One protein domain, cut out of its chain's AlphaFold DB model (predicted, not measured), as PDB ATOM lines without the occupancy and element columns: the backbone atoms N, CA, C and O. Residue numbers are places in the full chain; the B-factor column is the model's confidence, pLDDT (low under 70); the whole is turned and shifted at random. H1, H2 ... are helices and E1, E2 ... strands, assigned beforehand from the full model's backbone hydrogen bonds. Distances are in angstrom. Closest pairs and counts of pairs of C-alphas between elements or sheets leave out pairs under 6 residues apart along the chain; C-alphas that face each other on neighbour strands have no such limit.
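Overview. This is residues 229 to 286 of the 289 residues of the protein "KLLA0D11902p" of Kluyveromyces lactis (strain ATCC 8585 / CBS 2359 / DSM 70799 / NBRC 1267 / NRRL Y-1140 / WM37) (UniProt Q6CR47). Three helices stand as three sides of a square U, with H1 and H3 as its arms and H2 across its closed end. The space between the arms is filled by a small pair of strands, E1 and E2, and by the loop after E1, which runs toward H2 at residues 236 to 238 and folds back beside E1. The printed part has 58 residues with three named helices and two named strands, in the order E1, H1, H2, H3, E2; the sheet, E1 next to E2, is parallel and the class is mostly helix. The whole is compact, with a radius of gyration of the C-alphas of 10.6 A and spans of 27 by 24 by 16 A.

Along the chain. Go along from Ile 229 and find C-alpha 232 at (14.271, -19.946, 5.548), where E1, residues 232 to 234, begins; it is 6.9 A long. Next comes H1, residues 244 to 251, 10.5 A long. H2, the longest helix, takes residues 254 to 265 over 16.3 A; look for its first C-alpha at (20.151, -23.331, -12.057). H3, residues 270 to 279, is 14.5 A long. E2, residues 283 to 285, is 6.7 A long and ends at C-alpha 285, (11.358, -25.131, 2.501).

Arrangement. Begin at the sheet, where E1 and E2 are parallel at 35 degrees. C-alphas 233 and 284 face each other at 5.0 A; N 233 and O 283 are within hydrogen-bond range at 3.0 A, as are N 285 and O 233 at 3.0 A. Residues 232 to 233 of E1 also pair with residues 240 to 241, antiparallel. E1, H1 H2 H3, E2 make a strand-helix-strand unit, two parallel neighbour strands with helices between them along the chain. The closest C-alphas of E1 and H1 are those of Asn 232 and Lys 244, 6.2 A apart. Those of H3 and E2 are Leu 274 and Ile 284, 7.4 A apart. H1 and H3 are apart. H1 and H2 are close but not clearly touching, with His 250 and Cys 256 as their closest C-alphas at 6.2 A, and only just about perpendicular at 71 degrees. H2 and H3 are close but not clearly touching, with the C-alphas of Leu 263 and Ile 270 closest at 7.7 A, and about perpendicular at 80 degrees. In H1, H2 and H3 every O i to N i+4 pair is within hydrogen-bond range.

Size, cuts and confidence. Look to Asp 245 and Gly 267 for the two C-alphas farthest apart, 28.8 A. The printed part has no cut and no long link; the link from E1 to H1 is short, and the other three are tight. The mean pLDDT of the printed part is 86.6, and only residue 229 is under 70.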
ATOM      1  N   ILE A 229      20.946 -15.657  11.895       67.50
ATOM      2  CA  ILE A 229      20.305 -16.870  11.392       67.50
ATOM      3  C   ILE A 229      19.267 -16.461  10.347       67.50
ATOM      4  O   ILE A 229      18.364 -15.668  10.624       67.50
ATOM      5  N   LEU A 230      19.377 -17.012   9.137       79.31
ATOM      6  CA  LEU A 230      18.415 -16.777   8.063       79.31
ATOM      7  C   LEU A 230      17.253 -17.783   8.183       79.31
ATOM      8  O   LEU A 230      17.463 -18.970   7.945       79.31
ATOM      9  N   PRO A 231      16.016 -17.353   8.493       78.62
ATOM     10  CA  PRO A 231      14.955 -18.251   8.962       78.62
ATOM     11  C   PRO A 231      14.278 -19.095   7.869       78.62
ATOM     12  O   PRO A 231      13.207 -19.648   8.111       78.62
ATOM     13  N   ASN A 232      14.830 -19.165   6.654       86.69
ATOM     14  CA  ASN A 232      14.271 -19.946   5.548       86.69
ATOM     15  C   ASN A 232      15.412 -20.663   4.810       86.69
ATOM     16  O   ASN A 232      16.172 -20.002   4.101       86.69
ATOM     17  N   ILE A 233      15.541 -21.985   4.961       89.00
ATOM     18  CA  ILE A 233      16.636 -22.779   4.371       89.00
ATOM     19  C   ILE A 233      16.142 -23.642   3.203       89.00
ATOM     20  O   ILE A 233      15.083 -24.270   3.277       89.00
ATOM     21  N   CYS A 234      16.922 -23.677   2.120       91.31
ATOM     22  CA  CYS A 234      16.675 -24.520   0.952       91.31
ATOM     23  C   CYS A 234      17.055 -25.987   1.208       91.31
ATOM     24  O   CYS A 234      18.234 -26.278   1.412       91.31
ATOM     25  N   THR A 235      16.107 -26.923   1.095       91.69
ATOM     26  CA  THR A 235      16.389 -28.368   1.245       91.69
ATOM     27  C   THR A 235      17.294 -28.953   0.167       91.69
ATOM     28  O   THR A 235      17.877 -30.009   0.376       91.69
ATOM     29  N   LEU A 236      17.420 -28.309  -0.998       90.19
ATOM     30  CA  LEU A 236      18.235 -28.839  -2.092       90.19
ATOM     31  C   LEU A 236      19.726 -28.531  -1.931       90.19
ATOM     32  O   LEU A 236      20.546 -29.349  -2.349       90.19
ATOM     33  N   CYS A 237      20.076 -27.367  -1.373       90.88
ATOM     34  CA  CYS A 237      21.449 -26.843  -1.376       90.88
ATOM     35  C   CYS A 237      21.898 -26.156  -0.073       90.88
ATOM     36  O   CYS A 237      22.971 -25.560  -0.046       90.88
ATOM     37  N   GLY A 238      21.078 -26.162   0.982       87.81
ATOM     38  CA  GLY A 238      21.435 -25.650   2.310       87.81
ATOM     39  C   GLY A 238      21.494 -24.123   2.425       87.81
ATOM     40  O   GLY A 238      21.691 -23.592   3.515       87.81
ATOM     41  N   LYS A 239      21.303 -23.380   1.326       87.62
ATOM     42  CA  LYS A 239      21.378 -21.914   1.344       87.62
ATOM     43  C   LYS A 239      20.208 -21.298   2.120       87.62
ATOM     44  O   LYS A 239      19.045 -21.604   1.847       87.62
ATOM     45  N   GLY A 240      20.533 -20.393   3.042       87.81
ATOM     46  CA  GLY A 240      19.566 -19.622   3.822       87.81
ATOM     47  C   GLY A 240      19.113 -18.317   3.164       87.81
ATOM     48  O   GLY A 240      19.838 -17.701   2.381       87.81
ATOM     49  N   PHE A 241      17.897 -17.887   3.509       86.75
ATOM     50  CA  PHE A 241      17.242 -16.681   3.005       86.75
ATOM     51  C   PHE A 241      16.469 -15.953   4.112       86.75
ATOM     52  O   PHE A 241      15.735 -16.557   4.894       86.75
ATOM     53  N   ALA A 242      16.527 -14.620   4.114       82.75
ATOM     54  CA  ALA A 242      15.751 -13.775   5.031       82.75
ATOM     55  C   ALA A 242      14.226 -13.791   4.755       82.75
ATOM     56  O   ALA A 242      13.435 -13.276   5.553       82.75
ATOM     57  N   ARG A 243      13.790 -14.319   3.596       82.50
ATOM     58  CA  ARG A 243      12.402 -14.231   3.106       82.50
ATOM     59  C   ARG A 243      11.979 -15.495   2.339       82.50
ATOM     60  O   ARG A 243      12.745 -15.995   1.516       82.50
ATOM     61  N   LYS A 244      10.737 -15.955   2.553       86.62
ATOM     62  CA  LYS A 244      10.150 -17.143   1.894       86.62
ATOM     63  C   LYS A 244      10.015 -16.999   0.377       86.62
ATOM     64  O   LYS A 244      10.274 -17.952  -0.344       86.62
ATOM     65  N   ASP A 245       9.658 -15.817  -0.119       87.19
ATOM     66  CA  ASP A 245       9.515 -15.545  -1.557       87.19
ATOM     67  C   ASP A 245      10.862 -15.601  -2.296       87.19
ATOM     68  O   ASP A 245      10.940 -16.136  -3.400       87.19
ATOM     69  N   ALA A 246      11.935 -15.116  -1.663       86.94
ATOM     70  CA  ALA A 246      13.291 -15.217  -2.199       86.94
ATOM     71  C   ALA A 246      13.757 -16.680  -2.292       86.94
ATOM     72  O   ALA A 246      14.361 -17.065  -3.289       86.94
ATOM     73  N   LEU A 247      13.423 -17.501  -1.291       89.75
ATOM     74  CA  LEU A 247      13.706 -18.934  -1.292       89.75
ATOM     75  C   LEU A 247      12.867 -19.697  -2.329       89.75
ATOM     76  O   LEU A 247      13.426 -20.483  -3.091       89.75
ATOM     77  N   LYS A 248      11.561 -19.417  -2.440       90.25
ATOM     78  CA  LYS A 248      10.707 -20.000  -3.488       90.25
ATOM     79  C   LYS A 248      11.251 -19.684  -4.883       90.25
ATOM     80  O   LYS A 248      11.450 -20.598  -5.669       90.25
ATOM     81  N   ARG A 249      11.596 -18.419  -5.155       89.19
ATOM     82  CA  ARG A 249      12.247 -18.011  -6.414       89.19
ATOM     83  C   ARG A 249      13.619 -18.645  -6.631       89.19
ATOM     84  O   ARG A 249      14.038 -18.754  -7.774       89.19
ATOM     85  N   HIS A 250      14.344 -18.995  -5.570       89.50
ATOM     86  CA  HIS A 250      15.650 -19.638  -5.679       89.50
ATOM     87  C   HIS A 250      15.543 -21.120  -6.045       89.50
ATOM     88  O   HIS A 250      16.355 -21.583  -6.845       89.50
ATOM     89  N   PHE A 251      14.581 -21.841  -5.464       88.81
ATOM     90  CA  PHE A 251      14.498 -23.305  -5.481       88.81
ATOM     91  C   PHE A 251      14.653 -23.909  -6.887       88.81
ATOM     92  O   PHE A 251      15.499 -24.780  -7.086       88.81
ATOM     93  N   ASP A 252      13.942 -23.353  -7.871       88.69
ATOM     94  CA  ASP A 252      13.905 -23.855  -9.254       88.69
ATOM     95  C   ASP A 252      15.063 -23.353 -10.143       88.69
ATOM     96  O   ASP A 252      15.203 -23.753 -11.302       88.69
ATOM     97  N   THR A 253      15.937 -22.482  -9.623       91.44
ATOM     98  CA  THR A 253      17.029 -21.887 -10.413       91.44
ATOM     99  C   THR A 253      18.183 -22.855 -10.659       91.44
ATOM    100  O   THR A 253      18.570 -23.652  -9.801       91.44
ATOM    101  N   GLN A 254      18.864 -22.677 -11.794       90.50
ATOM    102  CA  GLN A 254      20.151 -23.331 -12.057       90.50
ATOM    103  C   GLN A 254      21.211 -22.982 -10.994       90.50
ATOM    104  O   GLN A 254      22.101 -23.779 -10.716       90.50
ATOM    105  N   THR A 255      21.091 -21.826 -10.332       88.44
ATOM    106  CA  THR A 255      21.937 -21.438  -9.192       88.44
ATOM    107  C   THR A 255      21.708 -22.328  -7.967       88.44
ATOM    108  O   THR A 255      22.671 -22.683  -7.297       88.44
ATOM    109  N   CYS A 256      20.470 -22.744  -7.678       90.31
ATOM    110  CA  CYS A 256      20.184 -23.725  -6.622       90.31
ATOM    111  C   CYS A 256      20.834 -25.081  -6.931       90.31
ATOM    112  O   CYS A 256      21.537 -25.640  -6.087       90.31
ATOM    113  N   LYS A 257      20.692 -25.550  -8.177       91.44
ATOM    114  CA  LYS A 257      21.299 -26.800  -8.660       91.44
ATOM    115  C   LYS A 257      22.834 -26.758  -8.597       91.44
ATOM    116  O   LYS A 257      23.443 -27.684  -8.067       91.44
ATOM    117  N   ARG A 258      23.467 -25.656  -9.020       91.06
ATOM    118  CA  ARG A 258      24.923 -25.445  -8.876       91.06
ATOM    119  C   ARG A 258      25.379 -25.387  -7.417       91.06
ATOM    120  O   ARG A 258      26.410 -25.967  -7.098       91.06
ATOM    121  N   ASN A 259      24.624 -24.738  -6.527       89.56
ATOM    122  CA  ASN A 259      24.954 -24.708  -5.099       89.56
ATOM    123  C   ASN A 259      24.905 -26.114  -4.482       89.56
ATOM    124  O   ASN A 259      25.795 -26.461  -3.714       89.56
ATOM    125  N   ARG A 260      23.912 -26.939  -4.857       90.38
ATOM    126  CA  ARG A 260      23.852 -28.357  -4.464       90.38
ATOM    127  C   ARG A 260      25.073 -29.119  -4.970       90.38
ATOM    128  O   ARG A 260      25.703 -29.818  -4.189       90.38
ATOM    129  N   GLN A 261      25.432 -28.958  -6.244       91.38
ATOM    130  CA  GLN A 261      26.605 -29.633  -6.797       91.38
ATOM    131  C   GLN A 261      27.887 -29.223  -6.064       91.38
ATOM    132  O   GLN A 261      28.672 -30.087  -5.696       91.38
ATOM    133  N   LYS A 262      28.066 -27.925  -5.776       91.31
ATOM    134  CA  LYS A 262      29.212 -27.423  -5.006       91.31
ATOM    135  C   LYS A 262      29.262 -28.001  -3.588       91.31
ATOM    136  O   LYS A 262      30.351 -28.328  -3.134       91.31
ATOM    137  N   LEU A 263      28.116 -28.139  -2.915       89.75
ATOM    138  CA  LEU A 263      28.020 -28.766  -1.592       89.75
ATOM    139  C   LEU A 263      28.481 -30.234  -1.629       89.75
ATOM    140  O   LEU A 263      29.299 -30.638  -0.808       89.75
ATOM    141  N   LEU A 264      28.031 -30.999  -2.629       89.88
ATOM    142  CA  LEU A 264      28.463 -32.387  -2.829       89.88
ATOM    143  C   LEU A 264      29.961 -32.481  -3.174       89.88
ATOM    144  O   LEU A 264      30.655 -33.342  -2.646       89.88
ATOM    145  N   SER A 265      30.484 -31.571  -4.004       91.75
ATOM    146  CA  SER A 265      31.908 -31.534  -4.377       91.75
ATOM    147  C   SER A 265      32.863 -31.249  -3.214       91.75
ATOM    148  O   SER A 265      34.032 -31.600  -3.319       91.75
ATOM    149  N   ILE A 266      32.395 -30.625  -2.127       91.69
ATOM    150  CA  ILE A 266      33.184 -30.423  -0.896       91.69
ATOM    151  C   ILE A 266      32.905 -31.492   0.175       91.69
ATOM    152  O   ILE A 266      33.336 -31.331   1.312       91.69
ATOM    153  N   GLY A 267      32.161 -32.554  -0.160       89.88
ATOM    154  CA  GLY A 267      31.796 -33.625   0.775       89.88
ATOM    155  C   GLY A 267      30.767 -33.227   1.839       89.88
ATOM    156  O   GLY A 267      30.620 -33.936   2.829       89.88
ATOM    157  N   GLY A 268      30.064 -32.103   1.674       89.00
ATOM    158  CA  GLY A 268      29.098 -31.623   2.661       89.00
ATOM    159  C   GLY A 268      27.760 -32.358   2.586       89.00
ATOM    160  O   GLY A 268      27.165 -32.464   1.510       89.00
ATOM    161  N   ASP A 269      27.246 -32.806   3.733       90.12
ATOM    162  CA  ASP A 269      25.898 -33.367   3.824       90.12
ATOM    163  C   ASP A 269      24.840 -32.260   3.948       90.12
ATOM    164  O   ASP A 269      24.906 -31.347   4.774       90.12
ATOM    165  N   ILE A 270      23.813 -32.367   3.110       89.19
ATOM    166  CA  ILE A 270      22.649 -31.492   3.149       89.19
ATOM    167  C   ILE A 270      21.790 -31.743   4.393       89.19
ATOM    168  O   ILE A 270      21.216 -30.793   4.922       89.19
ATOM    169  N   ASN A 271      21.707 -32.983   4.884       88.06
ATOM    170  CA  ASN A 271      20.868 -33.309   6.038       88.06
ATOM    171  C   ASN A 271      21.447 -32.699   7.314       88.06
ATOM    172  O   ASN A 271      20.711 -32.053   8.053       88.06
ATOM    173  N   GLU A 272      22.765 -32.781   7.510       88.75
ATOM    174  CA  GLU A 272      23.457 -32.110   8.615       88.75
ATOM    175  C   GLU A 272      23.164 -30.595   8.663       88.75
ATOM    176  O   GLU A 272      22.807 -30.054   9.714       88.75
ATOM    177  N   ILE A 273      23.232 -29.904   7.517       87.38
ATOM    178  CA  ILE A 273      22.892 -28.473   7.421       87.38
ATOM    179  C   ILE A 273      21.427 -28.226   7.816       87.38
ATOM    180  O   ILE A 273      21.125 -27.239   8.493       87.38
ATOM    181  N   LEU A 274      20.513 -29.113   7.418       87.00
ATOM    182  CA  LEU A 274      19.093 -29.006   7.752       87.00
ATOM    183  C   LEU A 274      18.806 -29.320   9.229       87.00
ATOM    184  O   LEU A 274      17.932 -28.677   9.808       87.00
ATOM    185  N   GLU A 275      19.537 -30.231   9.878       87.69
ATOM    186  CA  GLU A 275      19.397 -30.466  11.323       87.69
ATOM    187  C   GLU A 275      19.892 -29.273  12.146       87.69
ATOM    188  O   GLU A 275      19.146 -28.762  12.986       87.69
ATOM    189  N   ARG A 276      21.077 -28.726  11.837       84.81
ATOM    190  CA  ARG A 276      21.569 -27.485  12.473       84.81
ATOM    191  C   ARG A 276      20.597 -26.311  12.257       84.81
ATOM    192  O   ARG A 276      20.396 -25.478  13.144       84.81
ATOM    193  N   ALA A 277      19.946 -26.248  11.092       83.19
ATOM    194  CA  ALA A 277      18.911 -25.258  10.799       83.19
ATOM    195  C   ALA A 277      17.631 -25.447  11.637       83.19
ATOM    196  O   ALA A 277      17.073 -24.461  12.118       83.19
ATOM    197  N   ARG A 278      17.174 -26.688  11.858       83.94
ATOM    198  CA  ARG A 278      16.030 -26.966  12.747       83.94
ATOM    199  C   ARG A 278      16.343 -26.598  14.199       83.94
ATOM    200  O   ARG A 278      15.528 -25.940  14.838       83.94
ATOM    201  N   GLN A 279      17.533 -26.951  14.688       82.69
ATOM    202  CA  GLN A 279      17.997 -26.624  16.046       82.69
ATOM    203  C   GLN A 279      18.073 -25.107  16.298       82.69
ATOM    204  O   GLN A 279      17.785 -24.647  17.397       82.69
ATOM    205  N   SER A 280      18.395 -24.320  15.268       79.69
ATOM    206  CA  SER A 280      18.416 -22.848  15.315       79.69
ATOM    207  C   SER A 280      17.058 -22.184  15.017       79.69
ATOM    208  O   SER A 280      16.985 -20.967  14.843       79.69
ATOM    209  N   GLY A 281      15.966 -22.959  14.961       77.31
ATOM    210  CA  GLY A 281      14.604 -22.451  14.768       77.31
ATOM    211  C   GLY A 281      14.296 -21.945  13.352       77.31
ATOM    212  O   GLY A 281      13.301 -21.243  13.150       77.31
ATOM    213  N   ALA A 282      15.125 -22.267  12.355       79.44
ATOM    214  CA  ALA A 282      14.880 -21.866  10.975       79.44
ATOM    215  C   ALA A 282      13.781 -22.723  10.323       79.44
ATOM    216  O   ALA A 282      13.715 -23.941  10.490       79.44
ATOM    217  N   THR A 283      12.929 -22.092   9.512       78.94
ATOM    218  CA  THR A 283      11.929 -22.818   8.719       78.94
ATOM    219  C   THR A 283      12.575 -23.447   7.486       78.94
ATOM    220  O   THR A 283      13.372 -22.823   6.783       78.94
ATOM    221  N   ILE A 284      12.223 -24.698   7.209       81.00
ATOM    222  CA  ILE A 284      12.756 -25.467   6.084       81.00
ATOM    223  C   ILE A 284      11.751 -25.423   4.924       81.00
ATOM    224  O   ILE A 284      10.552 -25.590   5.143       81.00
ATOM    225  N   TYR A 285      12.216 -25.183   3.693       78.19
ATOM    226  CA  TYR A 285      11.358 -25.131   2.501       78.19
ATOM    227  C   TYR A 285      11.732 -26.225   1.500       78.19
ATOM    228  O   TYR A 285      12.822 -26.208   0.925       78.19
ATOM    229  N   SER A 286      10.792 -27.140   1.268       72.25
ATOM    230  CA  SER A 286      10.947 -28.348   0.448       72.25
ATOM    231  C   SER A 286      10.516 -28.204  -1.018       72.25
ATOM    232  O   SER A 286      10.456 -29.208  -1.722       72.25
TER     233      SER A 286